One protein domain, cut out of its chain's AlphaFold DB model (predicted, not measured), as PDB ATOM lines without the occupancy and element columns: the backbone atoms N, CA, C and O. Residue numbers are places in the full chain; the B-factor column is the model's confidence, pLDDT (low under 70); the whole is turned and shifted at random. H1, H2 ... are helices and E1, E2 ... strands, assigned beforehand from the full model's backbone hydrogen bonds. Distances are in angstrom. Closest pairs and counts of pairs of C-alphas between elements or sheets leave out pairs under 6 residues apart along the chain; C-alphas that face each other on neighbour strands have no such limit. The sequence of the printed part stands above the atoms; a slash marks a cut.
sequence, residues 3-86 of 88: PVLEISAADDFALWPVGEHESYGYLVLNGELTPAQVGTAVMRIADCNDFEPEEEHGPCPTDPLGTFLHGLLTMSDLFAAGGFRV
ATOM      1  N   PRO A   3     207.872 211.588 150.908       95.38
ATOM      2  CA  PRO A   3     208.485 212.623 151.724       95.38
ATOM      3  C   PRO A   3     208.085 212.431 153.186       95.38
ATOM      4  O   PRO A   3     206.947 212.067 153.501       95.38
ATOM      5  N   VAL A   4     209.045 212.638 154.074       96.19
ATOM      6  CA  VAL A   4     208.866 212.525 155.514       96.19
ATOM      7  C   VAL A   4     209.512 213.699 156.228       96.19
ATOM      8  O   VAL A   4     210.538 214.206 155.783       96.19
ATOM      9  N   LEU A   5     208.911 214.087 157.343       96.31
ATOM     10  CA  LEU A   5     209.389 215.115 158.254       96.31
ATOM     11  C   LEU A   5     209.803 214.455 159.566       96.31
ATOM     12  O   LEU A   5     209.049 213.632 160.091       96.31
ATOM     13  N   GLU A   6     210.977 214.795 160.083       94.88
ATOM     14  CA  GLU A   6     211.401 214.371 161.417       94.88
ATOM     15  C   GLU A   6     210.555 215.071 162.485       94.88
ATOM     16  O   GLU A   6     210.387 216.294 162.482       94.88
ATOM     17  N   ILE A   7     210.003 214.277 163.400       92.56
ATOM     18  CA  ILE A   7     209.189 214.760 164.515       92.56
ATOM     19  C   ILE A   7     209.793 214.279 165.832       92.56
ATOM     20  O   ILE A   7     210.290 213.156 165.926       92.56
ATOM     21  N   SER A   8     209.718 215.133 166.840       86.31
ATOM     22  CA  SER A   8     210.035 214.831 168.233       86.31
ATOM     23  C   SER A   8     208.838 215.196 169.102       86.31
ATOM     24  O   SER A   8     207.926 215.875 168.622       86.31
ATOM     25  N   ALA A   9     208.845 214.766 170.365       81.69
ATOM     26  CA  ALA A   9     207.824 215.168 171.330       81.69
ATOM     27  C   ALA A   9     207.658 216.697 171.341       81.69
ATOM     28  O   ALA A   9     208.640 217.436 171.434       81.69
ATOM     29  N   ALA A  10     206.413 217.155 171.220       73.94
ATOM     30  CA  ALA A  10     206.029 218.562 171.292       73.94
ATOM     31  C   ALA A  10     205.860 219.029 172.747       73.94
ATOM     32  O   ALA A  10     204.901 219.741 173.052       73.94
ATOM     33  N   ASP A  11     206.724 218.561 173.654       76.12
ATOM     34  CA  ASP A  11     206.583 218.822 175.086       76.12
ATOM     35  C   ASP A  11     206.466 220.340 175.320       76.12
ATOM     36  O   ASP A  11     207.261 221.127 174.811       76.12
ATOM     37  N   ASP A  12     205.412 220.740 176.035       81.69
ATOM     38  CA  ASP A  12     205.045 222.127 176.359       81.69
ATOM     39  C   ASP A  12     204.583 223.038 175.194       81.69
ATOM     40  O   ASP A  12     204.309 224.224 175.411       81.69
ATOM     41  N   PHE A  13     204.388 222.519 173.975       88.12
ATOM     42  CA  PHE A  13     203.830 223.314 172.875       88.12
ATOM     43  C   PHE A  13     202.318 223.555 173.030       88.12
ATOM     44  O   PHE A  13     201.519 222.619 173.060       88.12
ATOM     45  N   ALA A  14     201.903 224.828 173.069       89.56
ATOM     46  CA  ALA A  14     200.512 225.211 173.345       89.56
ATOM     47  C   ALA A  14     199.910 226.244 172.370       89.56
ATOM     48  O   ALA A  14     198.811 226.743 172.615       89.56
ATOM     49  N   LEU A  15     200.599 226.590 171.275       89.69
ATOM     50  CA  LEU A  15     200.128 227.644 170.361       89.69
ATOM     51  C   LEU A  15     198.953 227.177 169.481       89.69
ATOM     52  O   LEU A  15     198.069 227.972 169.162       89.69
ATOM     53  N   TRP A  16     198.918 225.895 169.100       91.81
ATOM     54  CA  TRP A  16     197.821 225.268 168.350       91.81
ATOM     55  C   TRP A  16     197.781 223.746 168.552       91.81
ATOM     56  O   TRP A  16     198.744 223.172 169.063       91.81
ATOM     57  N   PRO A  17     196.693 223.060 168.140       91.12
ATOM     58  CA  PRO A  17     196.606 221.607 168.242       91.12
ATOM     59  C   PRO A  17     197.662 220.899 167.388       91.12
ATOM     60  O   PRO A  17     197.741 221.110 166.177       91.12
ATOM     61  N   VAL A  18     198.415 220.002 168.014       92.56
ATOM     62  CA  VAL A  18     199.377 219.105 167.368       92.56
ATOM     63  C   VAL A  18     198.987 217.656 167.660       92.56
ATOM     64  O   VAL A  18     198.330 217.373 168.660       92.56
ATOM     65  N   GLY A  19     199.313 216.735 166.755       86.88
ATOM     66  CA  GLY A  19     199.082 215.308 166.981       86.88
ATOM     67  C   GLY A  19     199.989 214.758 168.079       86.88
ATOM     68  O   GLY A  19     201.085 215.269 168.274       86.88
ATOM     69  N   GLU A  20     199.557 213.694 168.753       78.75
ATOM     70  CA  GLU A  20     200.433 212.926 169.643       78.75
ATOM     71  C   GLU A  20     201.507 212.199 168.820       78.75
ATOM     72  O   GLU A  20     201.224 211.649 167.748       78.75
ATOM     73  N   HIS A  21     202.746 212.193 169.302       70.88
ATOM     74  CA  HIS A  21     203.846 211.474 168.667       70.88
ATOM     75  C   HIS A  21     204.890 211.026 169.692       70.88
ATOM     76  O   HIS A  21     205.072 211.650 170.734       70.88
ATOM     77  N   GLU A  22     205.559 209.916 169.373       69.38
ATOM     78  CA  GLU A  22     206.685 209.378 170.142       69.38
ATOM     79  C   GLU A  22     207.847 210.383 170.213       69.38
ATOM     80  O   GLU A  22     207.941 211.313 169.409       69.38
ATOM     81  N   SER A  23     208.774 210.161 171.149       70.81
ATOM     82  CA  SER A  23     209.912 211.052 171.405       70.81
ATOM     83  C   SER A  23     210.785 211.319 170.174       70.81
ATOM     84  O   SER A  23     211.304 212.426 170.056       70.81
ATOM     85  N   TYR A  24     210.895 210.362 169.244       79.88
ATOM     86  CA  TYR A  24     211.482 210.550 167.914       79.88
ATOM     87  C   TYR A  24     210.773 209.688 166.865       79.88
ATOM     88  O   TYR A  24     210.589 208.483 167.047       79.88
ATOM     89  N   GLY A  25     210.426 210.282 165.725       90.88
ATOM     90  CA  GLY A  25     209.781 209.575 164.624       90.88
ATOM     91  C   GLY A  25     209.830 210.335 163.307       90.88
ATOM     92  O   GLY A  25     210.488 211.364 163.181       90.88
ATOM     93  N   TYR A  26     209.093 209.830 162.312       93.81
ATOM     94  CA  TYR A  26     208.843 210.614 161.105       93.81
ATOM     95  C   TYR A  26     207.373 210.609 160.709       93.81
ATOM     96  O   TYR A  26     206.757 209.542 160.586       93.81
ATOM     97  N   LEU A  27     206.869 211.803 160.410       94.44
ATOM     98  CA  LEU A  27     205.563 212.039 159.820       94.44
ATOM     99  C   LEU A  27     205.658 211.932 158.296       94.44
ATOM    100  O   LEU A  27     206.503 212.571 157.676       94.44
ATOM    101  N   VAL A  28     204.788 211.136 157.673       95.50
ATOM    102  CA  VAL A  28     204.698 211.071 156.207       95.50
ATOM    103  C   VAL A  28     203.936 212.286 155.700       95.50
ATOM    104  O   VAL A  28     202.784 212.473 156.070       95.50
ATOM    105  N   LEU A  29     204.552 213.073 154.818       95.19
ATOM    106  CA  LEU A  29     203.905 214.224 154.197       95.19
ATOM    107  C   LEU A  29     203.101 213.751 152.980       95.19
ATOM    108  O   LEU A  29     203.652 213.411 151.934       95.19
ATOM    109  N   ASN A  30     201.782 213.670 153.118       94.25
ATOM    110  CA  ASN A  30     200.877 213.289 152.036       94.25
ATOM    111  C   ASN A  30     199.579 214.113 152.091       94.25
ATOM    112  O   ASN A  30     199.382 214.928 152.988       94.25
ATOM    113  N   GLY A  31     198.684 213.907 151.123       95.00
ATOM    114  CA  GLY A  31     197.394 214.604 151.071       95.00
ATOM    115  C   GLY A  31     196.353 214.120 152.089       95.00
ATOM    116  O   GLY A  31     195.228 214.601 152.060       95.00
ATOM    117  N   GLU A  32     196.696 213.164 152.954       95.75
ATOM    118  CA  GLU A  32     195.781 212.518 153.906       95.75
ATOM    119  C   GLU A  32     196.077 212.918 155.361       95.75
ATOM    120  O   GLU A  32     195.532 212.326 156.294       95.75
ATOM    121  N   LEU A  33     196.939 213.919 155.571       95.44
ATOM    122  CA  LEU A  33     197.245 214.442 156.897       95.44
ATOM    123  C   LEU A  33     195.977 214.957 157.585       95.44
ATOM    124  O   LEU A  33     195.235 215.785 157.053       95.44
ATOM    125  N   THR A  34     195.761 214.504 158.815       95.44
ATOM    126  CA  THR A  34     194.730 215.066 159.690       95.44
ATOM    127  C   THR A  34     195.090 216.499 160.101       95.44
ATOM    128  O   THR A  34     196.274 216.851 160.110       95.44
ATOM    129  N   PRO A  35     194.120 217.326 160.537       95.88
ATOM    130  CA  PRO A  35     194.409 218.680 161.012       95.88
ATOM    131  C   PRO A  35     195.477 218.736 162.114       95.88
ATOM    132  O   PRO A  35     196.341 219.605 162.082       95.88
ATOM    133  N   ALA A  36     195.473 217.776 163.043       93.81
ATOM    134  CA  ALA A  36     196.474 217.700 164.107       93.81
ATOM    135  C   ALA A  36     197.879 217.384 163.563       93.81
ATOM    136  O   ALA A  36     198.864 217.955 164.022       93.81
ATOM    137  N   GLN A  37     197.985 216.525 162.545       94.56
ATOM    138  CA  GLN A  37     199.268 216.230 161.900       94.56
ATOM    139  C   GLN A  37     199.763 217.389 161.029       94.56
ATOM    140  O   GLN A  37     200.967 217.624 160.972       94.56
ATOM    141  N   VAL A  38     198.858 218.138 160.390       96.06
ATOM    142  CA  VAL A  38     199.209 219.412 159.743       96.06
ATOM    143  C   VAL A  38     199.755 220.383 160.788       96.06
ATOM    144  O   VAL A  38     200.816 220.960 160.575       96.06
ATOM    145  N   GLY A  39     199.096 220.498 161.945       94.81
ATOM    146  CA  GLY A  39     199.576 221.300 163.071       94.81
ATOM    147  C   GLY A  39     200.974 220.891 163.537       94.81
ATOM    148  O   GLY A  39     201.837 221.753 163.695       94.81
ATOM    149  N   THR A  40     201.235 219.588 163.684       94.56
ATOM    150  CA  THR A  40     202.576 219.058 163.989       94.56
ATOM    151  C   THR A  40     203.595 219.435 162.920       94.56
ATOM    152  O   THR A  40     204.698 219.859 163.254       94.56
ATOM    153  N   ALA A  41     203.250 219.288 161.638       95.25
ATOM    154  CA  ALA A  41     204.161 219.607 160.548       95.25
ATOM    155  C   ALA A  41     204.526 221.096 160.541       95.25
ATOM    156  O   ALA A  41     205.704 221.433 160.492       95.25
ATOM    157  N   VAL A  42     203.528 221.976 160.664       95.00
ATOM    158  CA  VAL A  42     203.738 223.428 160.729       95.00
ATOM    159  C   VAL A  42     204.569 223.805 161.952       95.00
ATOM    160  O   VAL A  42     205.492 224.596 161.817       95.00
ATOM    161  N   MET A  43     204.307 223.200 163.116       94.00
ATOM    162  CA  MET A  43     205.097 223.421 164.332       94.00
ATOM    163  C   MET A  43     206.568 223.056 164.122       94.00
ATOM    164  O   MET A  43     207.431 223.868 164.418       94.00
ATOM    165  N   ARG A  44     206.868 221.865 163.589       94.06
ATOM    166  CA  ARG A  44     208.260 221.441 163.360       94.06
ATOM    167  C   ARG A  44     208.962 222.289 162.301       94.06
ATOM    168  O   ARG A  44     210.152 222.541 162.441       94.06
ATOM    169  N   ILE A  45     208.250 222.719 161.257       94.56
ATOM    170  CA  ILE A  45     208.809 223.627 160.247       94.56
ATOM    171  C   ILE A  45     209.099 224.990 160.881       94.56
ATOM    172  O   ILE A  45     210.204 225.485 160.717       94.56
ATOM    173  N   ALA A  46     208.162 225.570 161.632       94.12
ATOM    174  CA  ALA A  46     208.381 226.838 162.327       94.12
ATOM    175  C   ALA A  46     209.580 226.753 163.288       94.12
ATOM    176  O   ALA A  46     210.504 227.543 163.154       94.12
ATOM    177  N   ASP A  47     209.630 225.719 164.133       91.88
ATOM    178  CA  ASP A  47     210.739 225.440 165.060       91.88
ATOM    179  C   ASP A  47     212.097 225.312 164.345       91.88
ATOM    180  O   ASP A  47     213.097 225.866 164.787       91.88
ATOM    181  N   CYS A  48     212.147 224.642 163.186       92.06
ATOM    182  CA  CYS A  48     213.384 224.539 162.397       92.06
ATOM    183  C   CYS A  48     213.850 225.877 161.801       92.06
ATOM    184  O   CYS A  48     215.019 225.987 161.436       92.06
ATOM    185  N   ASN A  49     212.952 226.854 161.660       92.06
ATOM    186  CA  ASN A  49     213.239 228.163 161.072       92.06
ATOM    187  C   ASN A  49     213.152 229.300 162.113       92.06
ATOM    188  O   ASN A  49     213.147 230.469 161.733       92.06
ATOM    189  N   ASP A  50     213.096 228.979 163.409       88.00
ATOM    190  CA  ASP A  50     213.151 229.948 164.510       88.00
ATOM    191  C   ASP A  50     214.617 230.299 164.813       88.00
ATOM    192  O   ASP A  50     215.247 229.771 165.730       88.00
ATOM    193  N   PHE A  51     215.210 231.135 163.960       76.44
ATOM    194  CA  PHE A  51     216.564 231.654 164.138       76.44
ATOM    195  C   PHE A  51     216.586 233.181 164.102       76.44
ATOM    196  O   PHE A  51     215.676 233.818 163.568       76.44
ATOM    197  N   GLU A  52     217.631 233.771 164.697       69.38
ATOM    198  CA  GLU A  52     217.791 235.225 164.717       69.38
ATOM    199  C   GLU A  52     217.763 235.775 163.282       69.38
ATOM    200  O   GLU A  52     218.496 235.275 162.423       69.38
ATOM    201  N   PRO A  53     216.919 236.782 163.003       65.75
ATOM    202  CA  PRO A  53     216.803 237.322 161.663       65.75
ATOM    203  C   PRO A  53     218.119 237.963 161.229       65.75
ATOM    204  O   PRO A  53     218.705 238.775 161.950       65.75
ATOM    205  N   GLU A  54     218.553 237.643 160.012       67.25
ATOM    206  CA  GLU A  54     219.541 238.451 159.308       67.25
ATOM    207  C   GLU A  54     218.978 239.870 159.086       67.25
ATOM    208  O   GLU A  54     217.761 240.056 158.998       67.25
ATOM    209  N   GLU A  55     219.846 240.887 158.999       62.12
ATOM    210  CA  GLU A  55     219.453 242.313 158.944       62.12
ATOM    211  C   GLU A  55     218.414 242.635 157.845       62.12
ATOM    212  O   GLU A  55     217.687 243.628 157.931       62.12
ATOM    213  N   GLU A  56     218.315 241.788 156.821       67.50
ATOM    214  CA  GLU A  56     217.387 241.898 155.696       67.50
ATOM    215  C   GLU A  56     215.941 241.444 155.980       67.50
ATOM    216  O   GLU A  56     215.038 241.791 155.216       67.50
ATOM    217  N   HIS A  57     215.675 240.733 157.082       67.75
ATOM    218  CA  HIS A  57     214.346 240.183 157.397       67.75
ATOM    219  C   HIS A  57     213.465 241.091 158.270       67.75
ATOM    220  O   HIS A  57     212.325 240.742 158.583       67.75
ATOM    221  N   GLY A  58     213.950 242.291 158.603       71.25
ATOM    222  CA  GLY A  58     213.238 243.251 159.442       71.25
ATOM    223  C   GLY A  58     213.424 242.997 160.945       71.25
ATOM    224  O   GLY A  58     214.206 242.141 161.351       71.25
ATOM    225  N   PRO A  59     212.767 243.795 161.803       75.81
ATOM    226  CA  PRO A  59     212.940 243.685 163.247       75.81
ATOM    227  C   PRO A  59     212.298 242.405 163.796       75.81
ATOM    228  O   PRO A  59     211.126 242.138 163.530       75.81
ATOM    229  N   CYS A  60     213.043 241.675 164.632       74.75
ATOM    230  CA  CYS A  60     212.532 240.495 165.325       74.75
ATOM    231  C   CYS A  60     211.370 240.872 166.267       74.75
ATOM    232  O   CYS A  60     211.524 241.802 167.073       74.75
ATOM    233  N   PRO A  61     210.221 240.173 166.213       84.81
ATOM    234  CA  PRO A  61     209.169 240.325 167.208       84.81
ATOM    235  C   PRO A  61     209.671 239.971 168.610       84.81
ATOM    236  O   PRO A  61     210.510 239.091 168.787       84.81
ATOM    237  N   THR A  62     209.126 240.645 169.622       84.50
ATOM    238  CA  THR A  62     209.483 240.406 171.031       84.50
ATOM    239  C   THR A  62     208.479 239.522 171.766       84.50
ATOM    240  O   THR A  62     208.733 239.135 172.906       84.50
ATOM    241  N   ASP A  63     207.305 239.274 171.181       88.75
ATOM    242  CA  ASP A  63     206.318 238.370 171.763       88.75
ATOM    243  C   ASP A  63     206.608 236.913 171.348       88.75
ATOM    244  O   ASP A  63     206.971 236.683 170.195       88.75
ATOM    245  N   PRO A  64     206.423 235.917 172.239       85.50
ATOM    246  CA  PRO A  64     206.831 234.536 171.963       85.50
ATOM    247  C   PRO A  64     206.215 233.915 170.702       85.50
ATOM    248  O   PRO A  64     206.871 233.138 170.017       85.50
ATOM    249  N   LEU A  65     204.959 234.250 170.384       88.56
ATOM    250  CA  LEU A  65     204.282 233.743 169.186       88.56
ATOM    251  C   LEU A  65     204.860 234.384 167.919       88.56
ATOM    252  O   LEU A  65     205.095 233.691 166.933       88.56
ATOM    253  N   GLY A  66     205.083 235.697 167.953       89.38
ATOM    254  CA  GLY A  66     205.711 236.444 166.875       89.38
ATOM    255  C   GLY A  66     207.121 235.946 166.583       89.38
ATOM    256  O   GLY A  66     207.432 235.722 165.418       89.38
ATOM    257  N   THR A  67     207.940 235.719 167.616       88.38
ATOM    258  CA  THR A  67     209.290 235.155 167.465       88.38
ATOM    259  C   THR A  67     209.224 233.780 166.799       88.38
ATOM    260  O   THR A  67     209.787 233.607 165.724       88.38
ATOM    261  N   PHE A  68     208.412 232.862 167.339       90.12
ATOM    262  CA  PHE A  68     208.275 231.498 166.816       90.12
ATOM    263  C   PHE A  68     207.812 231.435 165.350       90.12
ATOM    264  O   PHE A  68     208.195 230.548 164.592       90.12
ATOM    265  N   LEU A  69     206.952 232.369 164.932       91.44
ATOM    266  CA  LEU A  69     206.434 232.425 163.564       91.44
ATOM    267  C   LEU A  69     207.283 233.280 162.622       91.44
ATOM    268  O   LEU A  69     206.997 233.294 161.423       91.44
ATOM    269  N   HIS A  70     208.291 233.998 163.120       90.44
ATOM    270  CA  HIS A  70     209.000 234.997 162.330       90.44
ATOM    271  C   HIS A  70     209.608 234.379 161.072       90.44
ATOM    272  O   HIS A  70     209.275 234.823 159.973       90.44
ATOM    273  N   GLY A  71     210.431 233.336 161.214       90.25
ATOM    274  CA  GLY A  71     211.077 232.698 160.066       90.25
ATOM    275  C   GLY A  71     210.071 232.103 159.085       90.25
ATOM    276  O   GLY A  71     210.191 232.308 157.878       90.25
ATOM    277  N   LEU A  72     209.001 231.484 159.603       91.06
ATOM    278  CA  LEU A  72     207.907 230.946 158.789       91.06
ATOM    279  C   LEU A  72     207.248 232.014 157.895       91.06
ATOM    280  O   LEU A  72     206.777 231.696 156.805       91.06
ATOM    281  N   LEU A  73     207.183 233.264 158.361       90.12
ATOM    282  CA  LEU A  73     206.494 234.361 157.680       90.12
ATOM    283  C   LEU A  73     207.412 235.240 156.824       90.12
ATOM    284  O   LEU A  73     206.906 235.938 155.944       90.12
ATOM    285  N   THR A  74     208.723 235.243 157.072       88.12
ATOM    286  CA  THR A  74     209.659 236.162 156.400       88.12
ATOM    287  C   THR A  74     210.649 235.486 155.463       88.12
ATOM    288  O   THR A  74     211.220 236.169 154.612       88.12
ATOM    289  N   MET A  75     210.861 234.174 155.575       87.38
ATOM    290  CA  MET A  75     211.803 233.454 154.719       87.38
ATOM    291  C   MET A  75     211.140 232.969 153.435       87.38
ATOM    292  O   MET A  75     210.001 232.508 153.426       87.38
ATOM    293  N   SER A  76     211.888 233.060 152.336       86.25
ATOM    294  CA  SER A  76     211.430 232.585 151.024       86.25
ATOM    295  C   SER A  76     211.562 231.066 150.897       86.25
ATOM    296  O   SER A  76     210.690 230.414 150.325       86.25
ATOM    297  N   ASP A  77     212.636 230.513 151.463       89.69
ATOM    298  CA  ASP A  77     213.008 229.106 151.358       89.69
ATOM    299  C   ASP A  77     213.028 228.464 152.748       89.69
ATOM    300  O   ASP A  77     214.018 228.526 153.474       89.69
ATOM    301  N   LEU A  78     211.910 227.844 153.124       90.88
ATOM    302  CA  LEU A  78     211.792 227.120 154.388       90.88
ATOM    303  C   LEU A  78     212.459 225.747 154.291       90.88
ATOM    304  O   LEU A  78     212.307 225.034 153.293       90.88
ATOM    305  N   PHE A  79     213.121 225.331 155.366       92.75
ATOM    306  CA  PHE A  79     213.708 223.997 155.481       92.75
ATOM    307  C   PHE A  79     213.250 223.283 156.753       92.75
ATOM    308  O   PHE A  79     212.809 223.897 157.717       92.75
ATOM    309  N   ALA A  80     213.336 221.956 156.756       94.44
ATOM    310  CA  ALA A  80     213.087 221.148 157.944       94.44
ATOM    311  C   ALA A  80     213.822 219.808 157.840       94.44
ATOM    312  O   ALA A  80     214.067 219.306 156.739       94.44
ATOM    313  N   ALA A  81     214.156 219.219 158.989       94.56
ATOM    314  CA  ALA A  81     214.747 217.887 159.048       94.56
ATOM    315  C   ALA A  81     213.759 216.823 158.534       94.56
ATOM    316  O   ALA A  81     212.560 216.858 158.826       94.56
ATOM    317  N   GLY A  82     214.246 215.871 157.739       94.12
ATOM    318  CA  GLY A  82     213.393 214.919 157.038       94.12
ATOM    319  C   GLY A  82     214.089 214.243 155.862       94.12
ATOM    320  O   GLY A  82     215.299 214.036 155.853       94.12
ATOM    321  N   GLY A  83     213.310 213.881 154.844       94.19
ATOM    322  CA  GLY A  83     213.837 213.294 153.615       94.19
ATOM    323  C   GLY A  83     212.803 212.475 152.855       94.19
ATOM    324  O   GLY A  83     211.608 212.755 152.906       94.19
ATOM    325  N   PHE A  84     213.255 211.434 152.153       95.06
ATOM    326  CA  PHE A  84     212.383 210.517 151.419       95.06
ATOM    327  C   PHE A  84     212.569 209.077 151.889       95.06
ATOM    328  O   PHE A  84     213.656 208.513 151.794       95.06
ATOM    329  N   ARG A  85     211.476 208.432 152.305       93.38
ATOM    330  CA  ARG A  85     211.445 206.977 152.480       93.38
ATOM    331  C   ARG A  85     211.286 206.300 151.121       93.38
ATOM    332  O   ARG A  85     210.360 206.599 150.353       93.38
ATOM    333  N   VAL A  86     212.181 205.365 150.820       91.81
ATOM    334  CA  VAL A  86     212.080 204.503 149.639       91.81
ATOM    335  C   VAL A  86     211.256 203.279 150.021       91.81
ATOM    336  O   VAL A  86     211.598 202.561 150.953       91.81
TER     337      VAL A  86
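Overview. This is residues 3 to 86 of the 88 residues of an uncharacterized protein of Streptomyces antimycoticus (UniProt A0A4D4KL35). A small, strongly twisted antiparallel sheet, in the order E2, E1, E3, has H1 crossing one face, and H2 packs on H1 beyond the sheet. Under half of the 84 printed residues are in named elements, along the chain E1, E2, H1, H2, E3, a mixed class. The whole is compact, with a radius of gyration of the C-alphas of 13.5 A and spans of 39, 28 and 21 A.

Arrangement. E1, residues 3 to 8, is antiparallel to E2, residues 24 to 28, and E3, residues 82 to 85; within hydrogen-bond range are N 5 and O 27, 2.9 A, and N 4 and O 83, 2.8 A. H1, residues 35 to 48, is on the sheet. H2, residues 64 to 74, touches residues 45 to 47 of H1, about perpendicular at 84 degrees; the closest C-alphas, 46 and 72, are 5.4 A apart. Every O i to N i+4 pair is within range in H1, 5 of 7 in H2.

Along the chain. E1 begins at C-alpha 3 (208.485, 212.623, 151.724); H1, 19.9 A long, ends at C-alpha 48 (213.384, 224.539, 162.397).

Size, cuts and confidence. The links E1 to E2 and H1 to H2 are long. pLDDT is under 70 at residues 22 and 52 to 57.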